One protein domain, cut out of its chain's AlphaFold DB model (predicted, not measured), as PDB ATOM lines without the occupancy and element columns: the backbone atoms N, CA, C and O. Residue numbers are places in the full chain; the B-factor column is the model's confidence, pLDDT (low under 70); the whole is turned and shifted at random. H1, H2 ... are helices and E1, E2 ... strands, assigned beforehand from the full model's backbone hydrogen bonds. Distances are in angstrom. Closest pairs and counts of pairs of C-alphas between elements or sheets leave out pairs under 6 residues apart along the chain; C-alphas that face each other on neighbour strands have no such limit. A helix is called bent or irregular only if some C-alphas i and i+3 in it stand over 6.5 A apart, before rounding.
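What this domain is: This is residues 57 to 111 of the 111 residues of an uncharacterized protein of Cyanothece sp. (strain PCC 7425 / ATCC 29141) (UniProt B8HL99). A small antiparallel sheet of three short strands has one helix, H1, over one face, above the edge strand E3, while a long unnamed link loops from E2 past one end of the sheet and comes back beside E3 before it enters H1. The long axis runs from the turn of the E1 and E2 hairpin, near Thr 64, to the far bend of that link, near Ala 76. The printed part has 55 residues with three named strands and one named helix, along the chain E1, E2, H1, E3, and the sheet's order is E1, E2, E3. The class is mixed, helices and strands, with under half of the residues in named elements. The whole is only just compact, close to loose, with a radius of gyration of the C-alphas of 11.9 A, and elongated, spanning 37 by 20 by 13 A.

Where its parts are: E2, residues 66 to 70, is 13.2 A long. E1, residues 57 to 60, begins with C-alpha 57 at (27.999, 44.028, -11.267). E3, residues 106 to 109, ends with C-alpha 109 at (26.453, 34.521, -17.410). H1, residues 91 to 100, is 14.4 A long and irregular: C-alphas 93 and 96 are 7.1 A apart.

How they stand to each other: E1 and E2 form a hairpin, antiparallel at 159 degrees, with N 57 and O 69 within hydrogen-bond range at 2.8 A. E2 and E3 are antiparallel at 155 degrees, with N 68 and O 108 within range at 2.8 A. Residues 83 to 84 make a short parallel pairing with residues 106 to 107 of E3. H1 is on the sheet at a height of 8.5 A, over E3, and runs along the strands, at 6 degrees to E3 on the local plane. The closest C-alphas of H1 and E3 are those of Leu 91 and Gly 108, 6.0 A apart. In H1, 4 of 6 O i to N i+4 pairs are within hydrogen-bond range.

The domain as a whole: The C-alphas of Thr 64 and Ala 76 are the two farthest apart, at 36.6 A. The printed part has no cut. The link from E2 to H1, 20 residues, is long; those from E1 to E2 and from H1 to E3 are tight. The mean pLDDT of the printed part is 80.5, and residues 101 to 111, among them E3, are under 70.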
ATOM      1  N   LEU A  57      28.132  43.141 -10.122       89.25
ATOM      2  CA  LEU A  57      27.999  44.028 -11.267       89.25
ATOM      3  C   LEU A  57      27.182  43.327 -12.353       89.25
ATOM      4  O   LEU A  57      27.357  42.136 -12.587       89.25
ATOM      5  N   LYS A  58      26.307  44.059 -13.044       88.69
ATOM      6  CA  LYS A  58      25.577  43.546 -14.212       88.69
ATOM      7  C   LYS A  58      25.920  44.374 -15.435       88.69
ATOM      8  O   LYS A  58      25.596  45.558 -15.487       88.69
ATOM      9  N   ALA A  59      26.571  43.750 -16.404       87.19
ATOM     10  CA  ALA A  59      26.896  44.359 -17.682       87.19
ATOM     11  C   ALA A  59      25.857  43.932 -18.724       87.19
ATOM     12  O   ALA A  59      25.655  42.739 -18.930       87.19
ATOM     13  N   ALA A  60      25.193  44.885 -19.376       89.81
ATOM     14  CA  ALA A  60      24.300  44.577 -20.490       89.81
ATOM     15  C   ALA A  60      25.122  44.141 -21.713       89.81
ATOM     16  O   ALA A  60      26.056  44.837 -22.112       89.81
ATOM     17  N   VAL A  61      24.767  42.997 -22.297       88.44
ATOM     18  CA  VAL A  61      25.345  42.504 -23.561       88.44
ATOM     19  C   VAL A  61      24.415  42.839 -24.716       88.44
ATOM     20  O   VAL A  61      24.852  43.290 -25.773       88.44
ATOM     21  N   THR A  62      23.115  42.661 -24.488       91.00
ATOM     22  CA  THR A  62      22.045  43.028 -25.413       91.00
ATOM     23  C   THR A  62      20.949  43.774 -24.650       91.00
ATOM     24  O   THR A  62      21.081  44.059 -23.462       91.00
ATOM     25  N   LEU A  63      19.846  44.113 -25.326       86.44
ATOM     26  CA  LEU A  63      18.685  44.731 -24.671       86.44
ATOM     27  C   LEU A  63      18.033  43.813 -23.624       86.44
ATOM     28  O   LEU A  63      17.361  44.304 -22.720       86.44
ATOM     29  N   THR A  64      18.202  42.496 -23.760       87.44
ATOM     30  CA  THR A  64      17.549  41.491 -22.910       87.44
ATOM     31  C   THR A  64      18.533  40.677 -22.078       87.44
ATOM     32  O   THR A  64      18.134  40.119 -21.061       87.44
ATOM     33  N   GLU A  65      19.807  40.626 -22.465       86.56
ATOM     34  CA  GLU A  65      20.815  39.786 -21.817       86.56
ATOM     35  C   GLU A  65      21.826  40.611 -21.030       86.56
ATOM     36  O   GLU A  65      22.332  41.641 -21.488       86.56
ATOM     37  N   HIS A  66      22.152  40.103 -19.846       88.19
ATOM     38  CA  HIS A  66      23.120  40.701 -18.944       88.19
ATOM     39  C   HIS A  66      24.128  39.639 -18.501       88.19
ATOM     40  O   HIS A  66      23.781  38.483 -18.300       88.19
ATOM     41  N   ILE A  67      25.374  40.039 -18.300       88.62
ATOM     42  CA  ILE A  67      26.403  39.225 -17.653       88.62
ATOM     43  C   ILE A  67      26.550  39.732 -16.224       88.62
ATOM     44  O   ILE A  67      26.653  40.941 -16.001       88.62
ATOM     45  N   ALA A  68      26.553  38.820 -15.259       89.69
ATOM     46  CA  ALA A  68      26.880  39.131 -13.879       89.69
ATOM     47  C   ALA A  68      28.395  39.028 -13.659       89.69
ATOM     48  O   ALA A  68      29.070  38.159 -14.195       89.69
ATOM     49  N   ALA A  69      28.958  39.900 -12.840       90.38
ATOM     50  CA  ALA A  69      30.343  39.805 -12.412       90.38
ATOM     51  C   ALA A  69      30.414  40.035 -10.910       90.38
ATOM     52  O   ALA A  69      29.770  40.945 -10.396       90.38
ATOM     53  N   LEU A  70      31.203  39.236 -10.206       89.88
ATOM     54  CA  LEU A  70      31.496  39.429  -8.796       89.88
ATOM     55  C   LEU A  70      32.792  40.231  -8.652       89.88
ATOM     56  O   LEU A  70      33.863  39.790  -9.082       89.88
ATOM     57  N   TYR A  71      32.700  41.393  -8.016       89.50
ATOM     58  CA  TYR A  71      33.852  42.213  -7.671       89.50
ATOM     59  C   TYR A  71      34.308  41.925  -6.237       89.50
ATOM     60  O   TYR A  71      33.568  42.142  -5.283       89.50
ATOM     61  N   LEU A  72      35.545  41.448  -6.091       88.38
ATOM     62  CA  LEU A  72      36.168  41.149  -4.800       88.38
ATOM     63  C   LEU A  72      37.330  42.125  -4.565       88.38
ATOM     64  O   LEU A  72      38.417  41.889  -5.092       88.38
ATOM     65  N   PRO A  73      37.126  43.241  -3.840       86.19
ATOM     66  CA  PRO A  73      38.150  44.267  -3.689       86.19
ATOM     67  C   PRO A  73      39.313  43.792  -2.812       86.19
ATOM     68  O   PRO A  73      39.116  43.343  -1.685       86.19
ATOM     69  N   ASN A  74      40.540  43.991  -3.295       86.62
ATOM     70  CA  ASN A  74      41.764  43.825  -2.513       86.62
ATOM     71  C   ASN A  74      42.679  45.048  -2.717       86.62
ATOM     72  O   ASN A  74      43.448  45.079  -3.677       86.62
ATOM     73  N   PRO A  75      42.618  46.069  -1.838       84.94
ATOM     74  CA  PRO A  75      43.400  47.301  -1.990       84.94
ATOM     75  C   PRO A  75      44.920  47.100  -1.965       84.94
ATOM     76  O   PRO A  75      45.655  47.970  -2.422       84.94
ATOM     77  N   ALA A  76      45.396  45.980  -1.415       86.56
ATOM     78  CA  ALA A  76      46.815  45.644  -1.360       86.56
ATOM     79  C   ALA A  76      47.300  44.881  -2.608       86.56
ATOM     80  O   ALA A  76      48.493  44.597  -2.723       86.56
ATOM     81  N   ALA A  77      46.401  44.525  -3.533       84.38
ATOM     82  CA  ALA A  77      46.757  43.790  -4.737       84.38
ATOM     83  C   ALA A  77      47.505  44.685  -5.734       84.38
ATOM     84  O   ALA A  77      47.067  45.782  -6.071       84.38
ATOM     85  N   ALA A  78      48.616  44.178  -6.268       87.75
ATOM     86  CA  ALA A  78      49.365  44.846  -7.332       87.75
ATOM     87  C   ALA A  78      48.727  44.664  -8.723       87.75
ATOM     88  O   ALA A  78      49.158  45.281  -9.696       87.75
ATOM     89  N   SER A  79      47.749  43.765  -8.859       83.00
ATOM     90  CA  SER A  79      47.125  43.412 -10.138       83.00
ATOM     91  C   SER A  79      45.704  42.894  -9.932       83.00
ATOM     92  O   SER A  79      45.400  42.290  -8.906       83.00
ATOM     93  N   THR A  80      44.856  43.098 -10.937       87.94
ATOM     94  CA  THR A  80      43.485  42.575 -10.984       87.94
ATOM     95  C   THR A  80      43.461  41.279 -11.786       87.94
ATOM     96  O   THR A  80      44.090  41.205 -12.843       87.94
ATOM     97  N   VAL A  81      42.723  40.270 -11.319       86.94
ATOM     98  CA  VAL A  81      42.598  38.980 -12.010       86.94
ATOM     99  C   VAL A  81      41.189  38.830 -12.543       86.94
ATOM    100  O   VAL A  81      40.234  38.827 -11.786       86.94
ATOM    101  N   LEU A  82      41.050  38.654 -13.852       89.69
ATOM    102  CA  LEU A  82      39.759  38.335 -14.441       89.69
ATOM    103  C   LEU A  82      39.567  36.819 -14.494       89.69
ATOM    104  O   LEU A  82      40.138  36.160 -15.362       89.69
ATOM    105  N   TYR A  83      38.766  36.274 -13.581       87.44
ATOM    106  CA  TYR A  83      38.353  34.873 -13.634       87.44
ATOM    107  C   TYR A  83      37.068  34.718 -14.454       87.44
ATOM    108  O   TYR A  83      36.106  35.454 -14.241       87.44
ATOM    109  N   ILE A  84      37.033  33.754 -15.372       89.12
ATOM    110  CA  ILE A  84      35.843  33.390 -16.152       89.12
ATOM    111  C   ILE A  84      35.541  31.930 -15.823       89.12
ATOM    112  O   ILE A  84      36.424  31.085 -15.966       89.12
ATOM    113  N   HIS A  85      34.328  31.649 -15.348       86.69
ATOM    114  CA  HIS A  85      33.939  30.297 -14.945       86.69
ATOM    115  C   HIS A  85      33.740  29.357 -16.146       86.69
ATOM    116  O   HIS A  85      33.557  29.800 -17.285       86.69
ATOM    117  N   GLY A  86      33.771  28.047 -15.890       81.06
ATOM    118  CA  GLY A  86      33.486  27.016 -16.889       81.06
ATOM    119  C   GLY A  86      31.990  26.866 -17.182       81.06
ATOM    120  O   GLY A  86      31.137  27.358 -16.449       81.06
ATOM    121  N   ASN A  87      31.634  26.166 -18.261       80.69
ATOM    122  CA  ASN A  87      30.225  25.894 -18.564       80.69
ATOM    123  C   ASN A  87      29.529  25.193 -17.387       80.69
ATOM    124  O   ASN A  87      30.081  24.257 -16.816       80.69
ATOM    125  N   ALA A  88      28.301  25.619 -17.088       78.69
ATOM    126  CA  ALA A  88      27.476  25.109 -15.991       78.69
ATOM    127  C   ALA A  88      28.028  25.310 -14.566       78.69
ATOM    128  O   ALA A  88      27.479  24.754 -13.619       78.69
ATOM    129  N   GLU A  89      29.060  26.133 -14.396       81.56
ATOM    130  CA  GLU A  89      29.426  26.681 -13.088       81.56
ATOM    131  C   GLU A  89      28.628  27.959 -12.802       81.56
ATOM    132  O   GLU A  89      28.241  28.682 -13.723       81.56
ATOM    133  N   ASP A  90      28.403  28.245 -11.521       87.12
ATOM    134  CA  ASP A  90      27.738  29.458 -11.053       87.12
ATOM    135  C   ASP A  90      28.691  30.349 -10.238       87.12
ATOM    136  O   ASP A  90      29.600  29.864  -9.557       87.12
ATOM    137  N   LEU A  91      28.460  31.669 -10.245       86.44
ATOM    138  CA  LEU A  91      29.259  32.611  -9.447       86.44
ATOM    139  C   LEU A  91      29.207  32.302  -7.943       86.44
ATOM    140  O   LEU A  91      30.177  32.574  -7.235       86.44
ATOM    141  N   GLY A  92      28.093  31.757  -7.445       85.94
ATOM    142  CA  GLY A  92      27.973  31.359  -6.047       85.94
ATOM    143  C   GLY A  92      28.852  30.161  -5.689       85.94
ATOM    144  O   GLY A  92      29.454  30.167  -4.615       85.94
ATOM    145  N   ASP A  93      29.011  29.201  -6.604       86.56
ATOM    146  CA  ASP A  93      29.820  27.997  -6.383       86.56
ATOM    147  C   ASP A  93      31.318  28.321  -6.320       86.56
ATOM    148  O   ASP A  93      32.048  27.812  -5.467       86.56
ATOM    149  N   ILE A  94      31.785  29.214  -7.197       87.69
ATOM    150  CA  ILE A  94      33.208  29.580  -7.284       87.69
ATOM    151  C   ILE A  94      33.631  30.612  -6.231       87.69
ATOM    152  O   ILE A  94      34.824  30.774  -5.960       87.69
ATOM    153  N   ARG A  95      32.683  31.344  -5.636       87.62
ATOM    154  CA  ARG A  95      32.982  32.475  -4.748       87.62
ATOM    155  C   ARG A  95      33.873  32.099  -3.554       87.62
ATOM    156  O   ARG A  95      34.865  32.801  -3.353       87.62
ATOM    157  N   PRO A  96      33.613  31.015  -2.793       87.75
ATOM    158  CA  PRO A  96      34.474  30.636  -1.667       87.75
ATOM    159  C   PRO A  96      35.921  30.343  -2.093       87.75
ATOM    160  O   PRO A  96      36.878  30.694  -1.396       87.75
ATOM    161  N   PHE A  97      36.097  29.726  -3.265       86.81
ATOM    162  CA  PHE A  97      37.418  29.463  -3.833       86.81
ATOM    163  C   PHE A  97      38.162  30.763  -4.168       86.81
ATOM    164  O   PHE A  97      39.338  30.908  -3.835       86.81
ATOM    165  N   LEU A  98      37.483  31.741  -4.765       87.25
ATOM    166  CA  LEU A  98      38.105  33.020  -5.112       87.25
ATOM    167  C   LEU A  98      38.448  33.871  -3.883       87.25
ATOM    168  O   LEU A  98      39.536  34.446  -3.829       87.25
ATOM    169  N   GLU A  99      37.568  33.899  -2.877       84.94
ATOM    170  CA  GLU A  99      37.801  34.623  -1.620       84.94
ATOM    171  C   GLU A  99      38.978  34.030  -0.826       84.94
ATOM    172  O   GLU A  99      39.787  34.774  -0.272       84.94
ATOM    173  N   SER A 100      39.128  32.700  -0.819       81.19
ATOM    174  CA  SER A 100      40.275  32.034  -0.182       81.19
ATOM    175  C   SER A 100      41.595  32.208  -0.941       81.19
ATOM    176  O   SER A 100      42.662  32.174  -0.328       81.19
ATOM    177  N   SER A 101      41.544  32.439  -2.255       66.69
ATOM    178  CA  SER A 101      42.736  32.464  -3.114       66.69
ATOM    179  C   SER A 101      43.411  33.837  -3.236       66.69
ATOM    180  O   SER A 101      44.368  33.970  -3.993       66.69
ATOM    181  N   CYS A 102      42.970  34.869  -2.503       60.66
ATOM    182  CA  CYS A 102      43.477  36.246  -2.650       60.66
ATOM    183  C   CYS A 102      43.370  36.766  -4.108       60.66
ATOM    184  O   CYS A 102      44.198  37.556  -4.564       60.66
ATOM    185  N   LEU A 103      42.366  36.297  -4.863       56.97
ATOM    186  CA  LEU A 103      42.120  36.681  -6.258       56.97
ATOM    187  C   LEU A 103      41.029  37.761  -6.341       56.97
ATOM    188  O   LEU A 103      40.091  37.785  -5.548       56.97
ATOM    189  N   THR A 104      41.150  38.666  -7.314       61.84
ATOM    190  CA  THR A 104      40.343  39.897  -7.417       61.84
ATOM    191  C   THR A 104      39.588  39.939  -8.750       61.84
ATOM    192  O   THR A 104      40.145  40.486  -9.696       61.84
ATOM    193  N   MET A 105      38.331  39.442  -8.763       55.59
ATOM    194  CA  MET A 105      37.248  39.563  -9.786       55.59
ATOM    195  C   MET A 105      36.867  38.285 -10.582       55.59
ATOM    196  O   MET A 105      37.719  37.594 -11.133       55.59
ATOM    197  N   ALA A 106      35.558  37.992 -10.682       60.97
ATOM    198  CA  ALA A 106      34.988  36.835 -11.397       60.97
ATOM    199  C   ALA A 106      33.822  37.231 -12.321       60.97
ATOM    200  O   ALA A 106      33.000  38.056 -11.935       60.97
ATOM    201  N   LEU A 107      33.705  36.627 -13.503       54.53
ATOM    202  CA  LEU A 107      32.620  36.834 -14.474       54.53
ATOM    203  C   LEU A 107      31.735  35.590 -14.595       54.53
ATOM    204  O   LEU A 107      32.268  34.481 -14.639       54.53
ATOM    205  N   GLY A 108      30.417  35.787 -14.723       56.03
ATOM    206  CA  GLY A 108      29.456  34.732 -15.033       56.03
ATOM    207  C   GLY A 108      28.183  35.160 -15.770       56.03
ATOM    208  O   GLY A 108      27.764  36.313 -15.741       56.03
ATOM    209  N   TYR A 109      27.576  34.233 -16.506       43.09
ATOM    210  CA  TYR A 109      26.453  34.521 -17.410       43.09
ATOM    211  C   TYR A 109      25.101  34.461 -16.675       43.09
ATOM    212  O   TYR A 109      24.878  33.546 -15.885       43.09
ATOM    213  N   LEU A 110      24.181  35.404 -16.930       46.75
ATOM    214  CA  LEU A 110      22.772  35.257 -16.530       46.75
ATOM    215  C   LEU A 110      22.005  34.667 -17.716       46.75
ATOM    216  O   LEU A 110      21.746  35.372 -18.691       46.75
ATOM    217  N   GLY A 111      21.686  33.375 -17.627       45.97
ATOM    218  CA  GLY A 111      20.665  32.738 -18.461       45.97
ATOM    219  C   GLY A 111      19.263  33.032 -17.948       45.97
ATOM    220  O   GLY A 111      19.098  33.089 -16.708       45.97
TER     221      GLY A 111